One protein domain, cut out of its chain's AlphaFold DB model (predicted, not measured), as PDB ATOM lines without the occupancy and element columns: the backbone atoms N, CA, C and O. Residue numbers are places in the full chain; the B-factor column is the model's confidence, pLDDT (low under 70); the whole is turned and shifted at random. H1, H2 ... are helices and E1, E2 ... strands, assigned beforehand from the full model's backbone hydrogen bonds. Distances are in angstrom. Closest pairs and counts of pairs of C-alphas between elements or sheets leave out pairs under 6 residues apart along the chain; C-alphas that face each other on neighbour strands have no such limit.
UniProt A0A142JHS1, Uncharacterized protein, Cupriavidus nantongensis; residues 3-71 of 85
ATOM      1  N   THR A   3      30.429  20.389  26.441       90.38
ATOM      2  CA  THR A   3      31.526  21.315  26.679       90.38
ATOM      3  C   THR A   3      31.086  22.750  26.501       90.38
ATOM      4  O   THR A   3      30.320  23.077  25.597       90.38
ATOM      5  N   PHE A   4      31.603  23.606  27.371       93.12
ATOM      6  CA  PHE A   4      31.302  25.025  27.409       93.12
ATOM      7  C   PHE A   4      32.595  25.824  27.501       93.12
ATOM      8  O   PHE A   4      33.554  25.396  28.143       93.12
ATOM      9  N   TRP A   5      32.623  26.977  26.849       93.62
ATOM     10  CA  TRP A   5      33.656  27.989  26.984       93.62
ATOM     11  C   TRP A   5      33.153  29.081  27.916       93.62
ATOM     12  O   TRP A   5      32.118  29.695  27.652       93.62
ATOM     13  N   LEU A   6      33.877  29.320  29.001       94.19
ATOM     14  CA  LEU A   6      33.552  30.358  29.964       94.19
ATOM     15  C   LEU A   6      34.575  31.475  29.873       94.19
ATOM     16  O   LEU A   6      35.781  31.232  29.878       94.19
ATOM     17  N   LYS A   7      34.072  32.705  29.811       94.06
ATOM     18  CA  LYS A   7      34.869  33.929  29.889       94.06
ATOM     19  C   LYS A   7      34.608  34.581  31.239       94.06
ATOM     20  O   LYS A   7      33.456  34.663  31.668       94.06
ATOM     21  N   PHE A   8      35.660  35.067  31.879       93.38
ATOM     22  CA  PHE A   8      35.592  35.793  33.145       93.38
ATOM     23  C   PHE A   8      36.174  37.190  32.940       93.38
ATOM     24  O   PHE A   8      36.975  37.398  32.031       93.38
ATOM     25  N   ASN A   9      35.775  38.141  33.783       90.75
ATOM     26  CA  ASN A   9      36.325  39.498  33.728       90.75
ATOM     27  C   ASN A   9      37.734  39.563  34.337       90.75
ATOM     28  O   ASN A   9      38.604  40.244  33.807       90.75
ATOM     29  N   ASP A  10      37.958  38.808  35.415       90.25
ATOM     30  CA  ASP A  10      39.175  38.872  36.236       90.25
ATOM     31  C   ASP A  10      40.002  37.574  36.198       90.25
ATOM     32  O   ASP A  10      40.951  37.409  36.962       90.25
ATOM     33  N   TYR A  11      39.631  36.625  35.333       89.94
ATOM     34  CA  TYR A  11      40.254  35.302  35.243       89.94
ATOM     35  C   TYR A  11      40.362  34.850  33.774       89.94
ATOM     36  O   TYR A  11      39.502  35.200  32.960       89.94
ATOM     37  N   PRO A  12      41.404  34.092  33.383       90.81
ATOM     38  CA  PRO A  12      41.517  33.585  32.020       90.81
ATOM     39  C   PRO A  12      40.315  32.723  31.623       90.81
ATOM     40  O   PRO A  12      39.819  31.906  32.399       90.81
ATOM     41  N   ALA A  13      39.864  32.890  30.380       93.06
ATOM     42  CA  ALA A  13      38.812  32.059  29.818       93.06
ATOM     43  C   ALA A  13      39.236  30.584  29.769       93.06
ATOM     44  O   ALA A  13      40.420  30.269  29.626       93.06
ATOM     45  N   GLY A  14      38.267  29.678  29.867       92.75
ATOM     46  CA  GLY A  14      38.554  28.253  29.880       92.75
ATOM     47  C   GLY A  14      37.353  27.370  29.579       92.75
ATOM     48  O   GLY A  14      36.198  27.790  29.583       92.75
ATOM     49  N   CYS A  15      37.659  26.111  29.300       92.88
ATOM     50  CA  CYS A  15      36.711  25.074  28.954       92.88
ATOM     51  C   CYS A  15      36.234  24.331  30.205       92.88
ATOM     52  O   CYS A  15      37.046  23.923  31.042       92.88
ATOM     53  N   VAL A  16      34.922  24.127  30.308       92.94
ATOM     54  CA  VAL A  16      34.281  23.296  31.332       92.94
ATOM     55  C   VAL A  16      33.421  22.232  30.676       92.94
ATOM     56  O   VAL A  16      32.616  22.510  29.786       92.94
ATOM     57  N   GLU A  17      33.565  21.008  31.160       91.69
ATOM     58  CA  GLU A  17      32.695  19.882  30.835       91.69
ATOM     59  C   GLU A  17      31.604  19.749  31.897       91.69
ATOM     60  O   GLU A  17      31.894  19.483  33.061       91.69
ATOM     61  N   ALA A  18      30.348  19.946  31.499       91.56
ATOM     62  CA  ALA A  18      29.201  20.010  32.403       91.56
ATOM     63  C   ALA A  18      27.947  19.400  31.760       91.56
ATOM     64  O   ALA A  18      27.916  19.064  30.569       91.56
ATOM     65  N   LYS A  19      26.872  19.235  32.535       90.44
ATOM     66  CA  LYS A  19      25.591  18.743  31.990       90.44
ATOM     67  C   LYS A  19      24.818  19.831  31.244       90.44
ATOM     68  O   LYS A  19      24.170  19.527  30.243       90.44
ATOM     69  N   SER A  20      24.935  21.072  31.708       91.75
ATOM     70  CA  SER A  20      24.195  22.245  31.237       91.75
ATOM     71  C   SER A  20      25.028  23.517  31.418       91.75
ATOM     72  O   SER A  20      26.007  23.509  32.155       91.75
ATOM     73  N   GLU A  21      24.610  24.630  30.815       91.50
ATOM     74  CA  GLU A  21      25.283  25.931  30.978       91.50
ATOM     75  C   GLU A  21      25.269  26.425  32.433       91.50
ATOM     76  O   GLU A  21      26.273  26.937  32.920       91.50
ATOM     77  N   SER A  22      24.157  26.237  33.154       91.38
ATOM     78  CA  SER A  22      24.062  26.607  34.575       91.38
ATOM     79  C   SER A  22      25.056  25.825  35.436       91.38
ATOM     80  O   SER A  22      25.750  26.409  36.260       91.38
ATOM     81  N   ASP A  23      25.165  24.520  35.180       93.44
ATOM     82  CA  ASP A  23      26.110  23.604  35.832       93.44
ATOM     83  C   ASP A  23      27.559  24.007  35.502       93.44
ATOM     84  O   ASP A  23      28.409  24.068  36.382       93.44
ATOM     85  N   ALA A  24      27.831  24.406  34.252       92.50
ATOM     86  CA  ALA A  24      29.147  24.888  33.837       92.50
ATOM     87  C   ALA A  24      29.577  26.151  34.596       92.50
ATOM     88  O   ALA A  24      30.726  26.243  35.028       92.50
ATOM     89  N   LYS A  25      28.665  27.115  34.779       92.94
ATOM     90  CA  LYS A  25      28.933  28.341  35.549       92.94
ATOM     91  C   LYS A  25      29.146  28.053  37.033       92.94
ATOM     92  O   LYS A  25      30.024  28.662  37.636       92.94
ATOM     93  N   GLU A  26      28.369  27.138  37.608       93.88
ATOM     94  CA  GLU A  26      28.503  26.743  39.013       93.88
ATOM     95  C   GLU A  26      29.841  26.043  39.270       93.88
ATOM     96  O   GLU A  26      30.600  26.485  40.128       93.88
ATOM     97  N   ILE A  27      30.197  25.050  38.447       92.56
ATOM     98  CA  ILE A  27      31.494  24.356  38.514       92.56
ATOM     99  C   ILE A  27      32.644  25.348  38.325       92.56
ATOM    100  O   ILE A  27      33.630  25.312  39.056       92.56
ATOM    101  N   ALA A  28      32.533  26.254  37.351       92.00
ATOM    102  CA  ALA A  28      33.545  27.275  37.123       92.00
ATOM    103  C   ALA A  28      33.752  28.166  38.352       92.00
ATOM    104  O   ALA A  28      34.894  28.421  38.735       92.00
ATOM    105  N   LYS A  29      32.661  28.600  38.986       93.38
ATOM    106  CA  LYS A  29      32.694  29.417  40.200       93.38
ATOM    107  C   LYS A  29      33.255  28.650  41.392       93.38
ATOM    108  O   LYS A  29      34.046  29.215  42.136       93.38
ATOM    109  N   GLU A  30      32.906  27.376  41.552       92.88
ATOM    110  CA  GLU A  30      33.436  26.518  42.619       92.88
ATOM    111  C   GLU A  30      34.947  26.286  42.471       92.88
ATOM    112  O   GLU A  30      35.687  26.375  43.447       92.88
ATOM    113  N   VAL A  31      35.420  26.038  41.246       90.94
ATOM    114  CA  VAL A  31      36.830  25.716  40.982       90.94
ATOM    115  C   VAL A  31      37.720  26.958  40.969       90.94
ATOM    116  O   VAL A  31      38.837  26.916  41.480       90.94
ATOM    117  N   THR A  32      37.262  28.051  40.357       89.88
ATOM    118  CA  THR A  32      38.083  29.261  40.173       89.88
ATOM    119  C   THR A  32      37.829  30.325  41.235       89.88
ATOM    120  O   THR A  32      38.681  31.180  41.443       89.88
ATOM    121  N   GLY A  33      36.672  30.308  41.902       92.25
ATOM    122  CA  GLY A  33      36.211  31.397  42.768       92.25
ATOM    123  C   GLY A  33      35.655  32.611  42.010       92.25
ATOM    124  O   GLY A  33      35.203  33.561  42.647       92.25
ATOM    125  N   HIS A  34      35.658  32.594  40.672       91.81
ATOM    126  CA  HIS A  34      35.235  33.713  39.832       91.81
ATOM    127  C   HIS A  34      33.900  33.441  39.140       91.81
ATOM    128  O   HIS A  34      33.605  32.331  38.696       91.81
ATOM    129  N   GLU A  35      33.086  34.486  39.008       91.94
ATOM    130  CA  GLU A  35      31.827  34.401  38.280       91.94
ATOM    131  C   GLU A  35      32.062  34.564  36.775       91.94
ATOM    132  O   GLU A  35      32.709  35.512  36.323       91.94
ATOM    133  N   ALA A  36      31.548  33.619  35.988       92.19
ATOM    134  CA  ALA A  36      31.682  33.668  34.541       92.19
ATOM    135  C   ALA A  36      30.789  34.766  33.948       92.19
ATOM    136  O   ALA A  36      29.561  34.714  34.047       92.19
ATOM    137  N   ALA A  37      31.414  35.724  33.266       92.06
ATOM    138  CA  ALA A  37      30.746  36.797  32.540       92.06
ATOM    139  C   ALA A  37      29.980  36.271  31.314       92.06
ATOM    140  O   ALA A  37      28.943  36.809  30.930       92.06
ATOM    141  N   SER A  38      30.475  35.203  30.685       91.44
ATOM    142  CA  SER A  38      29.798  34.529  29.575       91.44
ATOM    143  C   SER A  38      30.066  33.033  29.587       91.44
ATOM    144  O   SER A  38      31.102  32.579  30.067       91.44
ATOM    145  N   CYS A  39      29.101  32.277  29.069       93.62
ATOM    146  CA  CYS A  39      29.155  30.832  28.910       93.62
ATOM    147  C   CYS A  39      28.587  30.513  27.532       93.62
ATOM    148  O   CYS A  39      27.457  30.888  27.242       93.62
ATOM    149  N   GLU A  40      29.372  29.851  26.695       93.12
ATOM    150  CA  GLU A  40      29.008  29.520  25.321       93.12
ATOM    151  C   GLU A  40      29.246  28.026  25.100       93.12
ATOM    152  O   GLU A  40      30.218  27.472  25.610       93.12
ATOM    153  N   SER A  41      28.387  27.334  24.352       91.69
ATOM    154  CA  SER A  41      28.632  25.922  24.038       91.69
ATOM    155  C   SER A  41      29.835  25.765  23.114       91.69
ATOM    156  O   SER A  41      30.026  26.570  22.205       91.69
ATOM    157  N   LEU A  42      30.601  24.696  23.304       88.81
ATOM    158  CA  LEU A  42      31.683  24.301  22.414       88.81
ATOM    159  C   LEU A  42      31.363  22.967  21.733       88.81
ATOM    160  O   LEU A  42      30.871  22.046  22.390       88.81
ATOM    161  N   PRO A  43      31.714  22.816  20.445       85.38
ATOM    162  CA  PRO A  43      31.536  21.556  19.728       85.38
ATOM    163  C   PRO A  43      32.503  20.464  20.205       85.38
ATOM    164  O   PRO A  43      32.184  19.278  20.140       85.38
ATOM    165  N   TYR A  44      33.678  20.857  20.707       85.19
ATOM    166  CA  TYR A  44      34.731  19.957  21.180       85.19
ATOM    167  C   TYR A  44      35.374  20.521  22.442       85.19
ATOM    168  O   TYR A  44      35.385  21.742  22.629       85.19
ATOM    169  N   PRO A  45      35.960  19.673  23.294       87.00
ATOM    170  CA  PRO A  45      36.735  20.166  24.411       87.00
ATOM    171  C   PRO A  45      38.038  20.831  23.970       87.00
ATOM    172  O   PRO A  45      38.663  20.446  22.980       87.00
ATOM    173  N   ALA A  46      38.434  21.856  24.718       87.94
ATOM    174  CA  ALA A  46      39.489  22.793  24.350       87.94
ATOM    175  C   ALA A  46      40.397  23.128  25.538       87.94
ATOM    176  O   ALA A  46      40.068  22.819  26.684       87.94
ATOM    177  N   GLN A  47      41.533  23.771  25.265       86.25
ATOM    178  CA  GLN A  47      42.410  24.319  26.303       86.25
ATOM    179  C   GLN A  47      42.218  25.836  26.480       86.25
ATOM    180  O   GLN A  47      41.928  26.513  25.495       86.25
ATOM    181  N   PRO A  48      42.418  26.377  27.700       88.62
ATOM    182  CA  PRO A  48      42.704  25.662  28.949       88.62
ATOM    183  C   PRO A  48      41.432  25.052  29.560       88.62
ATOM    184  O   PRO A  48      40.337  25.546  29.318       88.62
ATOM    185  N   ARG A  49      41.560  23.978  30.352       89.44
ATOM    186  CA  ARG A  49      40.424  23.349  31.053       89.44
ATOM    187  C   ARG A  49      40.360  23.778  32.504       89.44
ATOM    188  O   ARG A  49      41.368  23.722  33.201       89.44
ATOM    189  N   ILE A  50      39.166  24.139  32.947       90.69
ATOM    190  CA  ILE A  50      38.910  24.554  34.324       90.69
ATOM    191  C   ILE A  50      38.660  23.325  35.197       90.69
ATOM    192  O   ILE A  50      39.264  23.195  36.256       90.69
ATOM    193  N   ASN A  51      37.827  22.384  34.744       88.69
ATOM    194  CA  ASN A  51      37.557  21.154  35.481       88.69
ATOM    195  C   ASN A  51      38.292  19.938  34.894       88.69
ATOM    196  O   ASN A  51      38.576  19.852  33.701       88.69
ATOM    197  N   LYS A  52      38.600  18.970  35.763       81.44
ATOM    198  CA  LYS A  52      39.225  17.689  35.397       81.44
ATOM    199  C   LYS A  52      38.154  16.626  35.185       81.44
ATOM    200  O   LYS A  52      38.092  15.652  35.934       81.44
ATOM    201  N   TYR A  53      37.266  16.843  34.221       83.44
ATOM    202  CA  TYR A  53      36.258  15.838  33.918       83.44
ATOM    203  C   TYR A  53      36.915  14.565  33.365       83.44
ATOM    204  O   TYR A  53      37.773  14.615  32.483       83.44
ATOM    205  N   VAL A  54      36.511  13.419  33.913       82.25
ATOM    206  CA  VAL A  54      36.945  12.093  33.472       82.25
ATOM    207  C   VAL A  54      35.695  11.327  33.069       82.25
ATOM    208  O   VAL A  54      34.826  11.069  33.905       82.25
ATOM    209  N   ASP A  55      35.585  10.974  31.791       78.88
ATOM    210  CA  ASP A  55      34.494  10.130  31.326       78.88
ATOM    211  C   ASP A  55      34.673   8.711  31.905       78.88
ATOM    212  O   ASP A  55      35.759   8.134  31.793       78.88
ATOM    213  N   PRO A  56      33.640   8.118  32.528       80.38
ATOM    214  CA  PRO A  56      33.763   6.817  33.185       80.38
ATOM    215  C   PRO A  56      34.036   5.662  32.211       80.38
ATOM    216  O   PRO A  56      34.481   4.601  32.641       80.38
ATOM    217  N   LYS A  57      33.754   5.839  30.914       83.56
ATOM    218  CA  LYS A  57      33.940   4.822  29.876       83.56
ATOM    219  C   LYS A  57      35.218   5.045  29.066       83.56
ATOM    220  O   LYS A  57      35.875   4.072  28.710       83.56
ATOM    221  N   TYR A  58      35.551   6.295  28.754       78.88
ATOM    222  CA  TYR A  58      36.634   6.647  27.828       78.88
ATOM    223  C   TYR A  58      37.810   7.387  28.486       78.88
ATOM    224  O   TYR A  58      38.806   7.657  27.818       78.88
ATOM    225  N   GLY A  59      37.733   7.690  29.783       83.06
ATOM    226  CA  GLY A  59      38.770   8.419  30.507       83.06
ATOM    227  C   GLY A  59      38.758   9.921  30.213       83.06
ATOM    228  O   GLY A  59      37.720  10.516  29.924       83.06
ATOM    229  N   VAL A  60      39.917  10.571  30.323       81.75
ATOM    230  CA  VAL A  60      40.038  12.008  30.031       81.75
ATOM    231  C   VAL A  60      39.990  12.210  28.521       81.75
ATOM    232  O   VAL A  60      40.896  11.792  27.803       81.75
ATOM    233  N   CYS A  61      38.944  12.875  28.036       81.31
ATOM    234  CA  CYS A  61      38.867  13.259  26.632       81.31
ATOM    235  C   CYS A  61      39.972  14.294  26.350       81.31
ATOM    236  O   CYS A  61      40.050  15.258  27.109       81.31
ATOM    237  N   PRO A  62      40.833  14.154  25.326       80.94
ATOM    238  CA  PRO A  62      41.869  15.144  25.026       80.94
ATOM    239  C   PRO A  62      41.252  16.443  24.503       80.94
ATOM    240  O   PRO A  62      40.074  16.492  24.156       80.94
ATOM    241  N   SER A  63      42.014  17.537  24.516       83.19
ATOM    242  CA  SER A  63      41.537  18.810  23.966       83.19
ATOM    243  C   SER A  63      41.770  18.820  22.463       83.19
ATOM    244  O   SER A  63      42.895  18.616  22.027       83.19
ATOM    245  N   PHE A  64      40.709  19.042  21.693       79.50
ATOM    246  CA  PHE A  64      40.725  18.997  20.229       79.50
ATOM    247  C   PHE A  64      40.759  20.382  19.587       79.50
ATOM    248  O   PHE A  64      40.962  20.486  18.385       79.50
ATOM    249  N   CYS A  65      40.499  21.443  20.355       79.88
ATOM    250  CA  CYS A  65      40.471  22.806  19.842       79.88
ATOM    251  C   CYS A  65      41.521  23.683  20.536       79.88
ATOM    252  O   CYS A  65      41.472  23.862  21.754       79.88
ATOM    253  N   PHE A  66      42.429  24.265  19.745       74.94
ATOM    254  CA  PHE A  66      43.409  25.268  20.192       74.94
ATOM    255  C   PHE A  66      42.892  26.709  20.104       74.94
ATOM    256  O   PHE A  66      43.476  27.608  20.699       74.94
ATOM    257  N   LYS A  67      41.798  26.940  19.362       81.44
ATOM    258  CA  LYS A  67      41.149  28.255  19.218       81.44
ATOM    259  C   LYS A  67      39.676  28.208  19.645       81.44
ATOM    260  O   LYS A  67      38.788  28.491  18.836       81.44
ATOM    261  N   PRO A  68      39.392  27.835  20.903       82.06
ATOM    262  CA  PRO A  68      38.023  27.697  21.401       82.06
ATOM    263  C   PRO A  68      37.193  28.964  21.268       82.06
ATOM    264  O   PRO A  68      36.002  28.875  21.005       82.06
ATOM    265  N   GLU A  69      37.809  30.138  21.372       82.75
ATOM    266  CA  GLU A  69      37.121  31.420  21.213       82.75
ATOM    267  C   GLU A  69      36.449  31.575  19.843       82.75
ATOM    268  O   GLU A  69      35.433  32.251  19.742       82.75
ATOM    269  N   GLN A  70      36.981  30.926  18.802       82.81
ATOM    270  CA  GLN A  70      36.394  30.934  17.459       82.81
ATOM    271  C   GLN A  70      35.319  29.855  17.272       82.81
ATOM    272  O   GLN A  70      34.564  29.911  16.309       82.81
ATOM    273  N   CYS A  71      35.273  28.853  18.153       84.19
ATOM    274  CA  CYS A  71      34.300  27.757  18.109       84.19
ATOM    275  C   CYS A  71      33.171  27.927  19.136       84.19
ATOM    276  O   CYS A  71      32.178  27.202  19.077       84.19
TER     277      CYS A  71
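AT A GLANCE: This is residues 3 to 71 of the 85 residues of an uncharacterized protein of Cupriavidus nantongensis (UniProt A0A142JHS1). A small, strongly twisted sheet of three strands has the helix H1 over one face and the short helix H2 over the other, and a long loop, residues 43 to 67, swings away from the sheet past Lys 57 and comes back to H2. The printed part has 69 residues, with E1, E2, H1, E3, H2 along the chain. The sheet's order is E2, E1, E3, antiparallel throughout; the class is mixed, helices and strands, with 34 residues, under half, in named elements. The whole is compact, with a radius of gyration of the C-alphas of 11.1 A and spans of 33 by 24 by 17 A.

HOW THE PARTS SIT: Start at E1, residues 3 to 8, the inner strand. It forms a hairpin with E2, residues 14 to 18; look for N 4 and O 16, 2.8 A apart. On its other side is E3, residues 36 to 42, antiparallel, with N 5 and O 40 at 2.8 A. H1, residues 21 to 32, is on the sheet; its closest C-alphas to E2 are those of Ala 24 and Ala 18, 5.1 A. E2, H1 and E3 form a split strand-helix-strand unit, two strands running the same way with E1 between them; its crossover is right-handed. H2, residues 68 to 71, is on the opposite face, at a height over the sheet of 8.3 A, and only just over E1, where 3 of its 4 C-alphas fall. H1 has every O i to N i+4 pair within hydrogen-bond range; H2 is too short for one.

IN THESE COORDINATES: Find C-alpha 3 at (31.526, 21.315, 26.679); E1 runs 16.4 A from there. E2 spans 12.7 A, H1 16.1 A, E3 15.3 A. H2 ends at C-alpha 71, (34.300, 27.757, 18.109).

THE WHOLE: The C-alphas of Asp 10 and Lys 57 are the two farthest apart, 35.0 A. The printed part has no cut; the link E3 to H2 is long, the others tight. No printed residue is under pLDDT 70.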